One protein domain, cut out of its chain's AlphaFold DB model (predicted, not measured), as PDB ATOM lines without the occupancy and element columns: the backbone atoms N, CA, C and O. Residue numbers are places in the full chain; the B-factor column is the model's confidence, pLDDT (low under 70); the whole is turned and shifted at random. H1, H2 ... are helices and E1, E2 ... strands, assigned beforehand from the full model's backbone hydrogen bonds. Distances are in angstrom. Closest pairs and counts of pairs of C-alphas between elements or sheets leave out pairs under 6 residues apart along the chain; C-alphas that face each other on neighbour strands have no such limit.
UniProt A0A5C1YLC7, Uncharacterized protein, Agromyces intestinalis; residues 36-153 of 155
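What this domain is: This is residues 36 to 153 of the 155 residues of an uncharacterized protein of Agromyces intestinalis (UniProt A0A5C1YLC7). Three strands form a strongly twisted wall, E1 E2 E3, with H2, H3 and H5 over one face in two layers, a sheet and helices on one side of it. H3 and H5 cross closely; H4 lies farthest from the mean of the C-alphas, and H6 packs on H5. The 118 printed residues include, in order, H1 E1 H2 H3 H4 H5 E2 E3 H6, a mixed class; the sheet is antiparallel. The whole is compact, radius of gyration of the C-alphas 13.6 A, and spans 39 by 31 by 28 A.

How they stand to each other: H1, residues 41 to 46, is on the sheet at a height of 9.0 A. E1, residues 48 to 51, is antiparallel to E2, residues 124 to 131, with N 50 and O 125 3.0 A apart. H2, residues 63 to 76, comes closest to E1 at the C-alphas of Ala 72 and Ala 51, 5.3 A. H3, residues 85 to 96, is the hub and on the same face as H1. H4, residues 101 to 104, only just touches H3, with 3 pairs of C-alphas within 8 A, the closest those of Leu 104 and Arg 90, 5.7 A. H5, residues 108 to 119, touches H3, about perpendicular at 79 degrees; their closest C-alphas, Gly 110 and Ala 89, are 4.0 A apart. E2 and E3, residues 134 to 142, form a hairpin, with N 140 and O 128 3.0 A apart. H6, residues 144 to 152, touches H5, closest at the C-alphas of Leu 144 and Ala 115, 5.6 A, and only grazes the sheet. Every O i to N i+4 pair is within hydrogen-bond range in H1, H2, H3, H5 and H6; H4 is too short for one.

Where its parts are: H1 begins at C-alpha 41 (32.813, -40.829, -47.105). H2 measures 20.1 A, E2 22.4 A and E3, which bends by 83 degrees at residue 137, 16.8 A. H6 ends at C-alpha 152 (37.400, -26.831, -53.456).

The domain as a whole: The C-alphas of Tyr 61 and Asp 133, the farthest apart, are 41.7 A apart. The printed part has no cut; the link E1 to H2 is long, 11 residues. Confidence is under 70 at residue 61, residues 130 to 139 and residues 152 to 153.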
ATOM      1  N   VAL A  36      33.005 -31.959 -43.943       80.12
ATOM      2  CA  VAL A  36      31.898 -32.899 -44.189       80.12
ATOM      3  C   VAL A  36      31.372 -32.835 -45.622       80.12
ATOM      4  O   VAL A  36      30.806 -33.810 -46.113       80.12
ATOM      5  N   ARG A  37      31.532 -31.712 -46.319       77.25
ATOM      6  CA  ARG A  37      31.123 -31.597 -47.723       77.25
ATOM      7  C   ARG A  37      32.258 -31.907 -48.688       77.25
ATOM      8  O   ARG A  37      31.979 -32.418 -49.765       77.25
ATOM      9  N   ARG A  38      33.504 -31.606 -48.308       81.06
ATOM     10  CA  ARG A  38      34.662 -31.762 -49.197       81.06
ATOM     11  C   ARG A  38      35.290 -33.150 -49.139       81.06
ATOM     12  O   ARG A  38      35.583 -33.707 -50.187       81.06
ATOM     13  N   LEU A  39      35.447 -33.734 -47.951       81.44
ATOM     14  CA  LEU A  39      35.990 -35.086 -47.827       81.44
ATOM     15  C   LEU A  39      34.982 -36.131 -48.301       81.44
ATOM     16  O   LEU A  39      33.796 -36.067 -47.959       81.44
ATOM     17  N   SER A  40      35.474 -37.150 -48.998       81.44
ATOM     18  CA  SER A  40      34.703 -38.346 -49.332       81.44
ATOM     19  C   SER A  40      34.259 -39.107 -48.074       81.44
ATOM     20  O   SER A  40      34.806 -38.946 -46.978       81.44
ATOM     21  N   MET A  41      33.252 -39.975 -48.216       81.38
ATOM     22  CA  MET A  41      32.813 -40.829 -47.105       81.38
ATOM     23  C   MET A  41      33.943 -41.726 -46.587       81.38
ATOM     24  O   MET A  41      34.047 -41.919 -45.379       81.38
ATOM     25  N   LEU A  42      34.799 -42.220 -47.485       81.50
ATOM     26  CA  LEU A  42      35.929 -43.064 -47.127       81.50
ATOM     27  C   LEU A  42      37.012 -42.287 -46.377       81.50
ATOM     28  O   LEU A  42      37.462 -42.752 -45.333       81.50
ATOM     29  N   GLU A  43      37.387 -41.092 -46.842       82.62
ATOM     30  CA  GLU A  43      38.351 -40.239 -46.131       82.62
ATOM     31  C   GLU A  43      37.861 -39.947 -44.709       82.62
ATOM     32  O   GLU A  43      38.611 -40.094 -43.752       82.62
ATOM     33  N   ARG A  44      36.573 -39.632 -44.524       85.06
ATOM     34  CA  ARG A  44      36.013 -39.408 -43.177       85.06
ATOM     35  C   ARG A  44      35.968 -40.661 -42.303       85.06
ATOM     36  O   ARG A  44      36.042 -40.545 -41.076       85.06
ATOM     37  N   ALA A  45      35.776 -41.832 -42.906       81.88
ATOM     38  CA  ALA A  45      35.696 -43.102 -42.190       81.88
ATOM     39  C   ALA A  45      37.081 -43.602 -41.753       81.88
ATOM     40  O   ALA A  45      37.216 -44.140 -40.657       81.88
ATOM     41  N   THR A  46      38.094 -43.391 -42.594       81.38
ATOM     42  CA  THR A  46      39.484 -43.834 -42.383       81.38
ATOM     43  C   THR A  46      40.348 -42.801 -41.660       81.38
ATOM     44  O   THR A  46      41.456 -43.122 -41.228       81.38
ATOM     45  N   ALA A  47      39.848 -41.571 -41.507       87.12
ATOM     46  CA  ALA A  47      40.553 -40.497 -40.832       87.12
ATOM     47  C   ALA A  47      40.874 -40.839 -39.370       87.12
ATOM     48  O   ALA A  47      40.009 -41.298 -38.612       87.12
ATOM     49  N   ARG A  48      42.103 -40.528 -38.962       89.56
ATOM     50  CA  ARG A  48      42.585 -40.616 -37.579       89.56
ATOM     51  C   ARG A  48      42.941 -39.235 -37.054       89.56
ATOM     52  O   ARG A  48      43.295 -38.345 -37.824       89.56
ATOM     53  N   VAL A  49      42.831 -39.071 -35.743       92.44
ATOM     54  CA  VAL A  49      43.212 -37.846 -35.037       92.44
ATOM     55  C   VAL A  49      44.309 -38.208 -34.056       92.44
ATOM     56  O   VAL A  49      44.164 -39.193 -33.341       92.44
ATOM     57  N   SER A  50      45.368 -37.412 -34.013       91.81
ATOM     58  CA  SER A  50      46.352 -37.441 -32.934       91.81
ATOM     59  C   SER A  50      46.378 -36.087 -32.239       91.81
ATOM     60  O   SER A  50      46.068 -35.052 -32.842       91.81
ATOM     61  N   ALA A  51      46.731 -36.088 -30.960       92.75
ATOM     62  CA  ALA A  51      46.932 -34.865 -30.197       92.75
ATOM     63  C   ALA A  51      48.268 -34.893 -29.451       92.75
ATOM     64  O   ALA A  51      48.902 -35.933 -29.294       92.75
ATOM     65  N   ARG A  52      48.714 -33.726 -28.984       88.06
ATOM     66  CA  ARG A  52      49.851 -33.633 -28.061       88.06
ATOM     67  C   ARG A  52      49.487 -34.174 -26.679       88.06
ATOM     68  O   ARG A  52      48.317 -34.281 -26.316       88.06
ATOM     69  N   SER A  53      50.518 -34.445 -25.880       86.56
ATOM     70  CA  SER A  53      50.370 -34.714 -24.449       86.56
ATOM     71  C   SER A  53      49.654 -33.560 -23.741       86.56
ATOM     72  O   SER A  53      49.799 -32.396 -24.112       86.56
ATOM     73  N   VAL A  54      48.930 -33.875 -22.663       85.06
ATOM     74  CA  VAL A  54      48.232 -32.890 -21.816       85.06
ATOM     75  C   VAL A  54      49.183 -31.804 -21.305       85.06
ATOM     76  O   VAL A  54      48.785 -30.648 -21.189       85.06
ATOM     77  N   LEU A  55      50.442 -32.158 -21.032       83.12
ATOM     78  CA  LEU A  55      51.458 -31.220 -20.539       83.12
ATOM     79  C   LEU A  55      51.947 -30.239 -21.615       83.12
ATOM     80  O   LEU A  55      52.389 -29.143 -21.274       83.12
ATOM     81  N   ASP A  56      51.831 -30.621 -22.888       83.69
ATOM     82  CA  ASP A  56      52.280 -29.851 -24.054       83.69
ATOM     83  C   ASP A  56      51.113 -29.160 -24.779       83.69
ATOM     84  O   ASP A  56      51.298 -28.522 -25.823       83.69
ATOM     85  N   CYS A  57      49.895 -29.312 -24.251       80.62
ATOM     86  CA  CYS A  57      48.709 -28.676 -24.794       80.62
ATOM     87  C   CYS A  57      48.783 -27.159 -24.548       80.62
ATOM     88  O   CYS A  57      49.006 -26.734 -23.409       80.62
ATOM     89  N   PRO A  58      48.565 -26.323 -25.578       74.06
ATOM     90  CA  PRO A  58      48.496 -24.879 -25.403       74.06
ATOM     91  C   PRO A  58      47.434 -24.507 -24.363       74.06
ATOM     92  O   PRO A  58      46.331 -25.056 -24.368       74.06
ATOM     93  N   GLN A  59      47.763 -23.563 -23.482       72.62
ATOM     94  CA  GLN A  59      46.839 -23.055 -22.470       72.62
ATOM     95  C   GLN A  59      46.061 -21.855 -23.014       72.62
ATOM     96  O   GLN A  59      46.620 -21.011 -23.710       72.62
ATOM     97  N   GLY A  60      44.773 -21.770 -22.684       72.25
ATOM     98  CA  GLY A  60      43.921 -20.654 -23.079       72.25
ATOM     99  C   GLY A  60      42.457 -20.869 -22.706       72.25
ATOM    100  O   GLY A  60      42.067 -21.947 -22.261       72.25
ATOM    101  N   TYR A  61      41.647 -19.829 -22.903       69.81
ATOM    102  CA  TYR A  61      40.235 -19.781 -22.492       69.81
ATOM    103  C   TYR A  61      39.252 -19.807 -23.675       69.81
ATOM    104  O   TYR A  61      38.133 -19.317 -23.564       69.81
ATOM    105  N   SER A  62      39.655 -20.352 -24.828       82.44
ATOM    106  CA  SER A  62      38.777 -20.452 -26.005       82.44
ATOM    107  C   SER A  62      38.248 -21.868 -26.228       82.44
ATOM    108  O   SER A  62      38.831 -22.846 -25.759       82.44
ATOM    109  N   LEU A  63      37.180 -21.974 -27.026       86.56
ATOM    110  CA  LEU A  63      36.590 -23.251 -27.441       86.56
ATOM    111  C   LEU A  63      37.635 -24.208 -28.036       86.56
ATOM    112  O   LEU A  63      37.593 -25.407 -27.767       86.56
ATOM    113  N   LEU A  64      38.600 -23.692 -28.806       87.81
ATOM    114  CA  LEU A  64      39.668 -24.520 -29.370       87.81
ATOM    115  C   LEU A  64      40.659 -25.015 -28.312       87.81
ATOM    116  O   LEU A  64      41.129 -26.141 -28.423       87.81
ATOM    117  N   HIS A  65      40.958 -24.226 -27.279       87.31
ATOM    118  CA  HIS A  65      41.829 -24.684 -26.193       87.31
ATOM    119  C   HIS A  65      41.150 -25.788 -25.377       87.31
ATOM    120  O   HIS A  65      41.781 -26.795 -25.064       87.31
ATOM    121  N   GLU A  66      39.848 -25.657 -25.102       89.38
ATOM    122  CA  GLU A  66      39.089 -26.725 -24.446       89.38
ATOM    123  C   GLU A  66      39.036 -27.993 -25.311       89.38
ATOM    124  O   GLU A  66      39.246 -29.102 -24.812       89.38
ATOM    125  N   ALA A  67      38.804 -27.845 -26.619       92.12
ATOM    126  CA  ALA A  67      38.813 -28.966 -27.551       92.12
ATOM    127  C   ALA A  67      40.188 -29.657 -27.604       92.12
ATOM    128  O   ALA A  67      40.253 -30.880 -27.488       92.12
ATOM    129  N   ALA A  68      41.276 -28.888 -27.716       91.88
ATOM    130  CA  ALA A  68      42.644 -29.405 -27.730       91.88
ATOM    131  C   ALA A  68      42.974 -30.165 -26.436       91.88
ATOM    132  O   ALA A  68      43.457 -31.294 -26.499       91.88
ATOM    133  N   LEU A  69      42.623 -29.608 -25.272       91.81
ATOM    134  CA  LEU A  69      42.842 -30.256 -23.978       91.81
ATOM    135  C   LEU A  69      42.091 -31.587 -23.872       91.81
ATOM    136  O   LEU A  69      42.641 -32.581 -23.402       91.81
ATOM    137  N   ARG A  70      40.833 -31.636 -24.322       93.44
ATOM    138  CA  ARG A  70      40.040 -32.875 -24.313       93.44
ATOM    139  C   ARG A  70      40.664 -33.949 -25.196       93.44
ATOM    140  O   ARG A  70      40.727 -35.105 -24.782       93.44
ATOM    141  N   LEU A  71      41.150 -33.573 -26.377       94.69
ATOM    142  CA  LEU A  71      41.859 -34.499 -27.257       94.69
ATOM    143  C   LEU A  71      43.181 -34.961 -26.642       94.69
ATOM    144  O   LEU A  71      43.463 -36.151 -26.686       94.69
ATOM    145  N   ALA A  72      43.930 -34.077 -25.984       93.06
ATOM    146  CA  ALA A  72      45.141 -34.449 -25.256       93.06
ATOM    147  C   ALA A  72      44.852 -35.446 -24.115       93.06
ATOM    148  O   ALA A  72      45.603 -36.395 -23.894       93.06
ATOM    149  N   VAL A  73      43.721 -35.289 -23.414       93.19
ATOM    150  CA  VAL A  73      43.267 -36.267 -22.411       93.19
ATOM    151  C   VAL A  73      42.930 -37.606 -23.070       93.19
ATOM    152  O   VAL A  73      43.299 -38.648 -22.530       93.19
ATOM    153  N   PHE A  74      42.266 -37.609 -24.228       94.56
ATOM    154  CA  PHE A  74      41.980 -38.842 -24.970       94.56
ATOM    155  C   PHE A  74      43.251 -39.527 -25.476       94.56
ATOM    156  O   PHE A  74      43.341 -40.749 -25.378       94.56
ATOM    157  N   GLU A  75      44.233 -38.760 -25.946       94.19
ATOM    158  CA  GLU A  75      45.552 -39.262 -26.337       94.19
ATOM    159  C   GLU A  75      46.245 -39.937 -25.146       94.19
ATOM    160  O   GLU A  75      46.609 -41.105 -25.226       94.19
ATOM    161  N   SER A  76      46.320 -39.262 -23.990       92.75
ATOM    162  CA  SER A  76      46.971 -39.811 -22.783       92.75
ATOM    163  C   SER A  76      46.315 -41.086 -22.240       92.75
ATOM    164  O   SER A  76      46.913 -41.814 -21.452       92.75
ATOM    165  N   ARG A  77      45.062 -41.337 -22.634       93.25
ATOM    166  CA  ARG A  77      44.284 -42.524 -22.269       93.25
ATOM    167  C   ARG A  77      44.261 -43.584 -23.367       93.25
ATOM    168  O   ARG A  77      43.485 -44.525 -23.236       93.25
ATOM    169  N   HIS A  78      45.041 -43.424 -24.436       92.38
ATOM    170  CA  HIS A  78      45.059 -44.347 -25.573       92.38
ATOM    171  C   HIS A  78      43.672 -44.540 -26.218       92.38
ATOM    172  O   HIS A  78      43.334 -45.589 -26.753       92.38
ATOM    173  N   ILE A  79      42.820 -43.512 -26.169       92.81
ATOM    174  CA  ILE A  79      41.494 -43.557 -26.799       92.81
ATOM    175  C   ILE A  79      41.611 -43.212 -28.286       92.81
ATOM    176  O   ILE A  79      40.936 -43.822 -29.114       92.81
ATOM    177  N   LEU A  80      42.461 -42.238 -28.635       92.12
ATOM    178  CA  LEU A  80      42.574 -41.746 -30.013       92.12
ATOM    179  C   LEU A  80      43.135 -42.793 -30.986       92.12
ATOM    180  O   LEU A  80      42.686 -42.844 -32.127       92.12
ATOM    181  N   GLU A  81      44.004 -43.700 -30.529       89.00
ATOM    182  CA  GLU A  81      44.537 -44.805 -31.349       89.00
ATOM    183  C   GLU A  81      43.466 -45.802 -31.821       89.00
ATOM    184  O   GLU A  81      43.640 -46.484 -32.835       89.00
ATOM    185  N   HIS A  82      42.338 -45.867 -31.116       88.50
ATOM    186  CA  HIS A  82      41.218 -46.757 -31.425       88.50
ATOM    187  C   HIS A  82      39.989 -46.012 -31.954       88.50
ATOM    188  O   HIS A  82      39.011 -46.635 -32.376       88.50
ATOM    189  N   ALA A  83      40.010 -44.678 -31.938       88.88
ATOM    190  CA  ALA A  83      38.885 -43.854 -32.338       88.88
ATOM    191  C   ALA A  83      39.001 -43.405 -33.801       88.88
ATOM    192  O   ALA A  83      40.031 -42.914 -34.255       88.88
ATOM    193  N   SER A  84      37.890 -43.485 -34.537       88.56
ATOM    194  CA  SER A  84      37.786 -42.809 -35.836       88.56
ATOM    195  C   SER A  84      37.622 -41.300 -35.644       88.56
ATOM    196  O   SER A  84      36.944 -40.858 -34.711       88.56
ATOM    197  N   ALA A  85      38.125 -40.491 -36.580       90.69
ATOM    198  CA  ALA A  85      37.894 -39.043 -36.563       90.69
ATOM    199  C   ALA A  85      36.396 -38.692 -36.588       90.69
ATOM    200  O   ALA A  85      35.972 -37.717 -35.977       90.69
ATOM    201  N   SER A  86      35.565 -39.529 -37.220       90.75
ATOM    202  CA  SER A  86      34.104 -39.390 -37.198       90.75
ATOM    203  C   SER A  86      33.498 -39.570 -35.799       90.75
ATOM    204  O   SER A  86      32.478 -38.952 -35.483       90.75
ATOM    205  N   TRP A  87      34.065 -40.442 -34.961       92.44
ATOM    206  CA  TRP A  87      33.674 -40.548 -33.554       92.44
ATOM    207  C   TRP A  87      34.170 -39.332 -32.772       92.44
ATOM    208  O   TRP A  87      33.382 -38.707 -32.068       92.44
ATOM    209  N   VAL A  88      35.429 -38.934 -32.973       94.44
ATOM    210  CA  VAL A  88      36.021 -37.764 -32.308       94.44
ATOM    211  C   VAL A  88      35.215 -36.494 -32.602       94.44
ATOM    212  O   VAL A  88      34.834 -35.784 -31.674       94.44
ATOM    213  N   ALA A  89      34.871 -36.243 -33.866       93.19
ATOM    214  CA  ALA A  89      34.034 -35.119 -34.280       93.19
ATOM    215  C   ALA A  89      32.659 -35.146 -33.591       93.19
ATOM    216  O   ALA A  89      32.198 -34.125 -33.086       93.19
ATOM    217  N   ARG A  90      32.010 -36.316 -33.514       92.69
ATOM    218  CA  ARG A  90      30.738 -36.473 -32.788       92.69
ATOM    219  C   ARG A  90      30.881 -36.131 -31.312       92.69
ATOM    220  O   ARG A  90      30.066 -35.373 -30.793       92.69
ATOM    221  N   THR A  91      31.923 -36.641 -30.663       93.69
ATOM    222  CA  THR A  91      32.204 -36.373 -29.252       93.69
ATOM    223  C   THR A  91      32.440 -34.883 -29.018       93.69
ATOM    224  O   THR A  91      31.781 -34.294 -28.164       93.69
ATOM    225  N   LEU A  92      33.287 -34.239 -29.825       92.88
ATOM    226  CA  LEU A  92      33.533 -32.799 -29.732       92.88
ATOM    227  C   LEU A  92      32.251 -31.987 -29.930       92.88
ATOM    228  O   LEU A  92      31.971 -31.098 -29.132       92.88
ATOM    229  N   GLN A  93      31.432 -32.318 -30.932       92.94
ATOM    230  CA  GLN A  93      30.165 -31.621 -31.152       92.94
ATOM    231  C   GLN A  93      29.184 -31.814 -29.994       92.94
ATOM    232  O   GLN A  93      28.497 -30.868 -29.619       92.94
ATOM    233  N   SER A  94      29.108 -33.020 -29.428       91.38
ATOM    234  CA  SER A  94      28.190 -33.306 -28.323       91.38
ATOM    235  C   SER A  94      28.506 -32.502 -27.061       91.38
ATOM    236  O   SER A  94      27.599 -32.193 -26.299       91.38
ATOM    237  N   VAL A  95      29.780 -32.152 -26.859       88.75
ATOM    238  CA  VAL A  95      30.254 -31.468 -25.650       88.75
ATOM    239  C   VAL A  95      30.377 -29.957 -25.848       88.75
ATOM    240  O   VAL A  95      30.047 -29.201 -24.943       88.75
ATOM    241  N   LEU A  96      30.854 -29.515 -27.013       87.06
ATOM    242  CA  LEU A  96      31.195 -28.111 -27.290       87.06
ATOM    243  C   LEU A  96      30.195 -27.418 -28.225       87.06
ATOM    244  O   LEU A  96      30.396 -26.272 -28.622       87.06
ATOM    245  N   GLY A  97      29.151 -28.126 -28.642       82.56
ATOM    246  CA  GLY A  97      28.215 -27.670 -29.657       82.56
ATOM    247  C   GLY A  97      26.810 -28.208 -29.437       82.56
ATOM    248  O   GLY A  97      26.318 -28.284 -28.313       82.56
ATOM    249  N   ASN A  98      26.136 -28.564 -30.531       76.88
ATOM    250  CA  ASN A  98      24.778 -29.096 -30.471       76.88
ATOM    251  C   ASN A  98      24.753 -30.626 -30.277       76.88
ATOM    252  O   ASN A  98      25.132 -31.386 -31.174       76.88
ATOM    253  N   ALA A  99      24.210 -31.065 -29.138       83.00
ATOM    254  CA  ALA A  99      24.042 -32.471 -28.769       83.00
ATOM    255  C   ALA A  99      22.787 -33.152 -29.358       83.00
ATOM    256  O   ALA A  99      22.547 -34.330 -29.092       83.00
ATOM    257  N   HIS A 100      21.969 -32.452 -30.152       82.31
ATOM    258  CA  HIS A 100      20.760 -33.033 -30.730       82.31
ATOM    259  C   HIS A 100      21.103 -34.244 -31.628       82.31
ATOM    260  O   HIS A 100      21.940 -34.108 -32.530       82.31
ATOM    261  N   PRO A 101      20.440 -35.408 -31.470       81.31
ATOM    262  CA  PRO A 101      20.815 -36.648 -32.163       81.31
ATOM    263  C   PRO A 101      20.918 -36.518 -33.689       81.31
ATOM    264  O   PRO A 101      21.838 -37.050 -34.310       81.31
ATOM    265  N   VAL A 102      20.013 -35.748 -34.303       83.19
ATOM    266  CA  VAL A 102      20.024 -35.503 -35.757       83.19
ATOM    267  C   VAL A 102      21.256 -34.697 -36.187       83.19
ATOM    268  O   VAL A 102      21.844 -34.987 -37.227       83.19
ATOM    269  N   ALA A 103      21.692 -33.728 -35.376       77.12
ATOM    270  CA  ALA A 103      22.875 -32.920 -35.665       77.12
ATOM    271  C   ALA A 103      24.169 -33.739 -35.519       77.12
ATOM    272  O   ALA A 103      25.136 -33.519 -36.255       77.12
ATOM    273  N   LEU A 104      24.185 -34.716 -34.606       82.56
ATOM    274  CA  LEU A 104      25.334 -35.591 -34.369       82.56
ATOM    275  C   LEU A 104      25.564 -36.607 -35.491       82.56
ATOM    276  O   LEU A 104      26.697 -37.043 -35.670       82.56
ATOM    277  N   ARG A 105      24.545 -36.958 -36.290       82.06
ATOM    278  CA  ARG A 105      24.682 -37.947 -37.378       82.06
ATOM    279  C   ARG A 105      25.845 -37.633 -38.321       82.06
ATOM    280  O   ARG A 105      26.589 -38.531 -38.698       82.06
ATOM    281  N   ASN A 106      25.992 -36.363 -38.683       80.75
ATOM    282  CA  ASN A 106      27.041 -35.919 -39.594       80.75
ATOM    283  C   ASN A 106      28.153 -35.122 -38.891       80.75
ATOM    284  O   ASN A 106      29.176 -34.843 -39.508       80.75
ATOM    285  N   ALA A 107      27.934 -34.725 -37.634       88.38
ATOM    286  CA  ALA A 107      28.877 -33.989 -36.795       88.38
ATOM    287  C   ALA A 107      29.537 -32.761 -37.465       88.38
ATOM    288  O   ALA A 107      30.748 -32.573 -37.359       88.38
ATOM    289  N   TRP A 108      28.764 -31.932 -38.179       88.00
ATOM    290  CA  TRP A 108      29.301 -30.823 -38.993       88.00
ATOM    291  C   TRP A 108      30.130 -29.850 -38.164       88.00
ATOM    292  O   TRP A 108      31.219 -29.461 -38.578       88.00
ATOM    293  N   GLN A 109      29.639 -29.507 -36.977       87.56
ATOM    294  CA  GLN A 109      30.344 -28.617 -36.068       87.56
ATOM    295  C   GLN A 109      31.580 -29.294 -35.478       87.56
ATOM    296  O   GLN A 109      32.624 -28.665 -35.381       87.56
ATOM    297  N   GLY A 110      31.503 -30.586 -35.165       90.75
ATOM    298  CA  GLY A 110      32.657 -31.354 -34.703       90.75
ATOM    299  C   GLY A 110      33.803 -31.380 -35.714       90.75
ATOM    300  O   GLY A 110      34.955 -31.144 -35.365       90.75
ATOM    301  N   TRP A 111      33.477 -31.605 -36.985       90.94
ATOM    302  CA  TRP A 111      34.444 -31.554 -38.080       90.94
ATOM    303  C   TRP A 111      34.991 -30.145 -38.320       90.94
ATOM    304  O   TRP A 111      36.183 -29.998 -38.582       90.94
ATOM    305  N   ALA A 112      34.157 -29.109 -38.192       88.69
ATOM    306  CA  ALA A 112      34.614 -27.722 -38.261       88.69
ATOM    307  C   ALA A 112      35.604 -27.395 -37.129       88.69
ATOM    308  O   ALA A 112      36.620 -26.752 -37.378       88.69
ATOM    309  N   ILE A 113      35.358 -27.895 -35.910       90.31
ATOM    310  CA  ILE A 113      36.279 -27.754 -34.771       90.31
ATOM    311  C   ILE A 113      37.615 -28.441 -35.070       90.31
ATOM    312  O   ILE A 113      38.657 -27.829 -34.867       90.31
ATOM    313  N   LEU A 114      37.610 -29.668 -35.609       90.75
ATOM    314  CA  LEU A 114      38.848 -30.362 -35.998       90.75
ATOM    315  C   LEU A 114      39.649 -29.583 -37.050       90.75
ATOM    316  O   LEU A 114      40.864 -29.456 -36.926       90.75
ATOM    317  N   ALA A 115      38.982 -29.017 -38.059       87.50
ATOM    318  CA  ALA A 115      39.652 -28.200 -39.070       87.50
ATOM    319  C   ALA A 115      40.219 -26.896 -38.490       87.50
ATOM    320  O   ALA A 115      41.309 -26.475 -38.870       87.50
ATOM    321  N   ALA A 116      39.499 -26.268 -37.559       87.00
ATOM    322  CA  ALA A 116      39.966 -25.070 -36.875       87.00
ATOM    323  C   ALA A 116      41.161 -25.360 -35.952       87.00
ATOM    324  O   ALA A 116      42.100 -24.572 -35.922       87.00
ATOM    325  N   LEU A 117      41.161 -26.502 -35.257       88.31
ATOM    326  CA  LEU A 117      42.287 -26.968 -34.439       88.31
ATOM    327  C   LEU A 117      43.551 -27.200 -35.271       88.31
ATOM    328  O   LEU A 117      44.624 -26.734 -34.889       88.31
ATOM    329  N   ASP A 118      43.412 -27.883 -36.411       86.12
ATOM    330  CA  ASP A 118      44.520 -28.113 -37.342       86.12
ATOM    331  C   ASP A 118      45.058 -26.791 -37.917       86.12
ATOM    332  O   ASP A 118      46.269 -26.582 -37.963       86.12
ATOM    333  N   ARG A 119      44.169 -25.857 -38.292       82.69
ATOM    334  CA  ARG A 119      44.555 -24.530 -38.806       82.69
ATOM    335  C   ARG A 119      45.252 -23.667 -37.751       82.69
ATOM    336  O   ARG A 119      46.197 -22.962 -38.085       82.69
ATOM    337  N   ALA A 120      44.787 -23.714 -36.505       81.94
ATOM    338  CA  ALA A 120      45.363 -22.963 -35.389       81.94
ATOM    339  C   ALA A 120      46.680 -23.570 -34.862       81.94
ATOM    340  O   ALA A 120      47.281 -23.019 -33.943       81.94
ATOM    341  N   ASP A 121      47.109 -24.708 -35.418       82.12
ATOM    342  CA  ASP A 121      48.316 -25.445 -35.040       82.12
ATOM    343  C   ASP A 121      48.416 -25.732 -33.531       82.12
ATOM    344  O   ASP A 121      49.490 -25.719 -32.926       82.12
ATOM    345  N   LEU A 122      47.277 -26.038 -32.900       82.38
ATOM    346  CA  LEU A 122      47.186 -26.297 -31.456       82.38
ATOM    347  C   LEU A 122      47.621 -27.722 -31.067       82.38
ATOM    348  O   LEU A 122      47.211 -28.248 -30.036       82.38
ATOM    349  N   GLY A 123      48.464 -28.351 -31.890       80.81
ATOM    350  CA  GLY A 123      48.995 -29.689 -31.632       80.81
ATOM    351  C   GLY A 123      48.017 -30.831 -31.893       80.81
ATOM    352  O   GLY A 123      48.216 -31.919 -31.363       80.81
ATOM    353  N   VAL A 124      46.971 -30.592 -32.683       85.62
ATOM    354  CA  VAL A 124      46.042 -31.624 -33.156       85.62
ATOM    355  C   VAL A 124      46.323 -31.875 -34.626       85.62
ATOM    356  O   VAL A 124      46.392 -30.929 -35.409       85.62
ATOM    357  N   GLU A 125      46.468 -33.140 -35.000       87.81
ATOM    358  CA  GLU A 125      46.731 -33.538 -36.378       87.81
ATOM    359  C   GLU A 125      45.663 -34.503 -36.877       87.81
ATOM    360  O   GLU A 125      45.148 -35.338 -36.129       87.81
ATOM    361  N   VAL A 126      45.347 -34.397 -38.165       85.69
ATOM    362  CA  VAL A 126      44.426 -35.303 -38.847       85.69
ATOM    363  C   VAL A 126      45.201 -36.088 -39.900       85.69
ATOM    364  O   VAL A 126      45.980 -35.541 -40.679       85.69
ATOM    365  N   TRP A 127      44.991 -37.395 -39.916       84.69
ATOM    366  CA  TRP A 127      45.663 -38.327 -40.813       84.69
ATOM    367  C   TRP A 127      44.616 -39.009 -41.677       84.69
ATOM    368  O   TRP A 127      43.592 -39.447 -41.158       84.69
ATOM    369  N   LEU A 128      44.862 -39.105 -42.981       82.00
ATOM    370  CA  LEU A 128      43.967 -39.764 -43.937       82.00
ATOM    371  C   LEU A 128      44.690 -40.960 -44.569       82.00
ATOM    372  O   LEU A 128      45.911 -40.911 -44.753       82.00
ATOM    373  N   SER A 129      43.953 -42.019 -44.916       72.88
ATOM    374  CA  SER A 129      44.495 -43.038 -45.827       72.88
ATOM    375  C   SER A 129      44.641 -42.416 -47.217       72.88
ATOM    376  O   SER A 129      43.736 -41.718 -47.682       72.88
ATOM    377  N   ARG A 130      45.798 -42.606 -47.858       58.41
ATOM    378  CA  ARG A 130      46.115 -41.980 -49.152       58.41
ATOM    379  C   ARG A 130      45.453 -42.663 -50.345       58.41
ATOM    380  O   ARG A 130      45.366 -42.038 -51.399       58.41
ATOM    381  N   GLU A 131      44.990 -43.897 -50.194       57.81
ATOM    382  CA  GLU A 131      44.440 -44.672 -51.301       57.81
ATOM    383  C   GLU A 131      42.930 -44.867 -51.133       57.81
ATOM    384  O   GLU A 131      42.491 -45.467 -50.150       57.81
ATOM    385  N   PRO A 132      42.113 -44.375 -52.086       55.19
ATOM    386  CA  PRO A 132      40.673 -44.616 -52.090       55.19
ATOM    387  C   PRO A 132      40.306 -46.106 -52.132       55.19
ATOM    388  O   PRO A 132      39.221 -46.483 -51.699       55.19
ATOM    389  N   ASP A 133      41.209 -46.942 -52.640       57.38
ATOM    390  CA  ASP A 133      40.975 -48.371 -52.841       57.38
ATOM    391  C   ASP A 133      41.655 -49.242 -51.767       57.38
ATOM    392  O   ASP A 133      41.333 -50.424 -51.652       57.38
ATOM    393  N   ASP A 134      42.528 -48.656 -50.934       57.78
ATOM    394  CA  ASP A 134      43.164 -49.330 -49.798       57.78
ATOM    395  C   ASP A 134      42.871 -48.597 -48.469       57.78
ATOM    396  O   ASP A 134      43.598 -47.686 -48.044       57.78
ATOM    397  N   PRO A 135      41.803 -48.996 -47.750       57.59
ATOM    398  CA  PRO A 135      41.463 -48.416 -46.453       57.59
ATOM    399  C   PRO A 135      42.487 -48.740 -45.350       57.59
ATOM    400  O   PRO A 135      42.411 -48.139 -44.275       57.59
ATOM    401  N   PHE A 136      43.422 -49.662 -45.599       61.38
ATOM    402  CA  PHE A 136      44.498 -50.046 -44.683       61.38
ATOM    403  C   PHE A 136      45.884 -49.593 -45.164       61.38
ATOM    404  O   PHE A 136      46.887 -49.925 -44.527       61.38
ATOM    405  N   GLY A 137      45.932 -48.814 -46.248       63.72
ATOM    406  CA  GLY A 137      47.154 -48.227 -46.774       63.72
ATOM    407  C   GLY A 137      47.827 -47.277 -45.774       63.72
ATOM    408  O   GLY A 137      47.245 -46.895 -44.751       63.72
ATOM    409  N   PRO A 138      49.079 -46.867 -46.039       67.69
ATOM    410  CA  PRO A 138      49.837 -46.037 -45.112       67.69
ATOM    411  C   PRO A 138      49.134 -44.692 -44.860       67.69
ATOM    412  O   PRO A 138      48.923 -43.891 -45.778       67.69
ATOM    413  N   TRP A 139      48.802 -44.417 -43.593       67.88
ATOM    414  CA  TRP A 139      48.260 -43.120 -43.183       67.88
ATOM    415  C   TRP A 139      49.268 -42.017 -43.469       67.88
ATOM    416  O   TRP A 139      50.425 -42.083 -43.059       67.88
ATOM    417  N   THR A 140      48.806 -40.965 -44.136       73.69
ATOM    418  CA  THR A 140      49.604 -39.760 -44.340       73.69
ATOM    419  C   THR A 140      48.996 -38.621 -43.545       73.69
ATOM    420  O   THR A 140      47.778 -38.432 -43.532       73.69
ATOM    421  N   ARG A 141      49.854 -37.850 -42.878       76.25
ATOM    422  CA  ARG A 141      49.448 -36.632 -42.184       76.25
ATOM    423  C   ARG A 141      48.967 -35.620 -43.208       76.25
ATOM    424  O   ARG A 141      49.705 -35.304 -44.143       76.25
ATOM    425  N   VAL A 142      47.767 -35.087 -43.022       74.06
ATOM    426  CA  VAL A 142      47.216 -34.076 -43.925       74.06
ATOM    427  C   VAL A 142      46.742 -32.888 -43.109       74.06
ATOM    428  O   VAL A 142      46.031 -33.044 -42.122       74.06
ATOM    429  N   ARG A 143      47.103 -31.677 -43.540       76.00
ATOM    430  CA  ARG A 143      46.426 -30.479 -43.042       76.00
ATOM    431  C   ARG A 143      44.994 -30.528 -43.564       76.00
ATOM    432  O   ARG A 143      44.774 -30.432 -44.770       76.00
ATOM    433  N   LEU A 144      44.028 -30.726 -42.672       76.19
ATOM    434  CA  LEU A 144      42.620 -30.911 -43.018       76.19
ATOM    435  C   LEU A 144      42.083 -29.697 -43.783       76.19
ATOM    436  O   LEU A 144      41.320 -29.848 -44.734       76.19
ATOM    437  N   SER A 145      42.537 -28.504 -43.398       71.50
ATOM    438  CA  SER A 145      42.242 -27.250 -44.095       71.50
ATOM    439  C   SER A 145      42.777 -27.240 -45.532       71.50
ATOM    440  O   SER A 145      41.997 -27.056 -46.461       71.50
ATOM    441  N   ALA A 146      44.064 -27.545 -45.732       74.06
ATOM    442  CA  ALA A 146      44.674 -27.609 -47.061       74.06
ATOM    443  C   ALA A 146      44.014 -28.672 -47.955       74.06
ATOM    444  O   ALA A 146      43.729 -28.409 -49.119       74.06
ATOM    445  N   ARG A 147      43.686 -29.847 -47.396       76.81
ATOM    446  CA  ARG A 147      42.971 -30.903 -48.125       76.81
ATOM    447  C   ARG A 147      41.588 -30.454 -48.571       76.81
ATOM    448  O   ARG A 147      41.156 -30.766 -49.675       76.81
ATOM    449  N   CYS A 148      40.882 -29.732 -47.707       75.12
ATOM    450  CA  CYS A 148      39.614 -29.136 -48.081       75.12
ATOM    451  C   CYS A 148      39.823 -28.138 -49.225       75.12
ATOM    452  O   CYS A 148      39.059 -28.173 -50.184       75.12
ATOM    453  N   ASP A 149      40.834 -27.274 -49.172       76.31
ATOM    454  CA  ASP A 149      41.097 -26.268 -50.211       76.31
ATOM    455  C   ASP A 149      41.460 -26.880 -51.572       76.31
ATOM    456  O   ASP A 149      40.884 -26.468 -52.579       76.31
ATOM    457  N   GLU A 150      42.279 -27.936 -51.608       75.69
ATOM    458  CA  GLU A 150      42.558 -28.721 -52.824       75.69
ATOM    459  C   GLU A 150      41.279 -29.235 -53.499       75.69
ATOM    460  O   GLU A 150      41.135 -29.171 -54.718       75.69
ATOM    461  N   LEU A 151      40.335 -29.741 -52.703       73.19
ATOM    462  CA  LEU A 151      39.073 -30.303 -53.195       73.19
ATOM    463  C   LEU A 151      38.049 -29.224 -53.585       73.19
ATOM    464  O   LEU A 151      37.054 -29.535 -54.237       73.19
ATOM    465  N   GLY A 152      38.263 -27.975 -53.159       59.09
ATOM    466  CA  GLY A 152      37.400 -26.831 -53.456       59.09
ATOM    467  C   GLY A 152      37.868 -25.966 -54.628       59.09
ATOM    468  O   GLY A 152      37.090 -25.131 -55.091       59.09
ATOM    469  N   ALA A 153      39.104 -26.137 -55.101       50.41
ATOM    470  CA  ALA A 153      39.612 -25.422 -56.266       50.41
ATOM    471  C   ALA A 153      38.915 -25.921 -57.552       50.41
ATOM    472  O   ALA A 153      38.789 -27.136 -57.740       50.41
TER     473      ALA A 153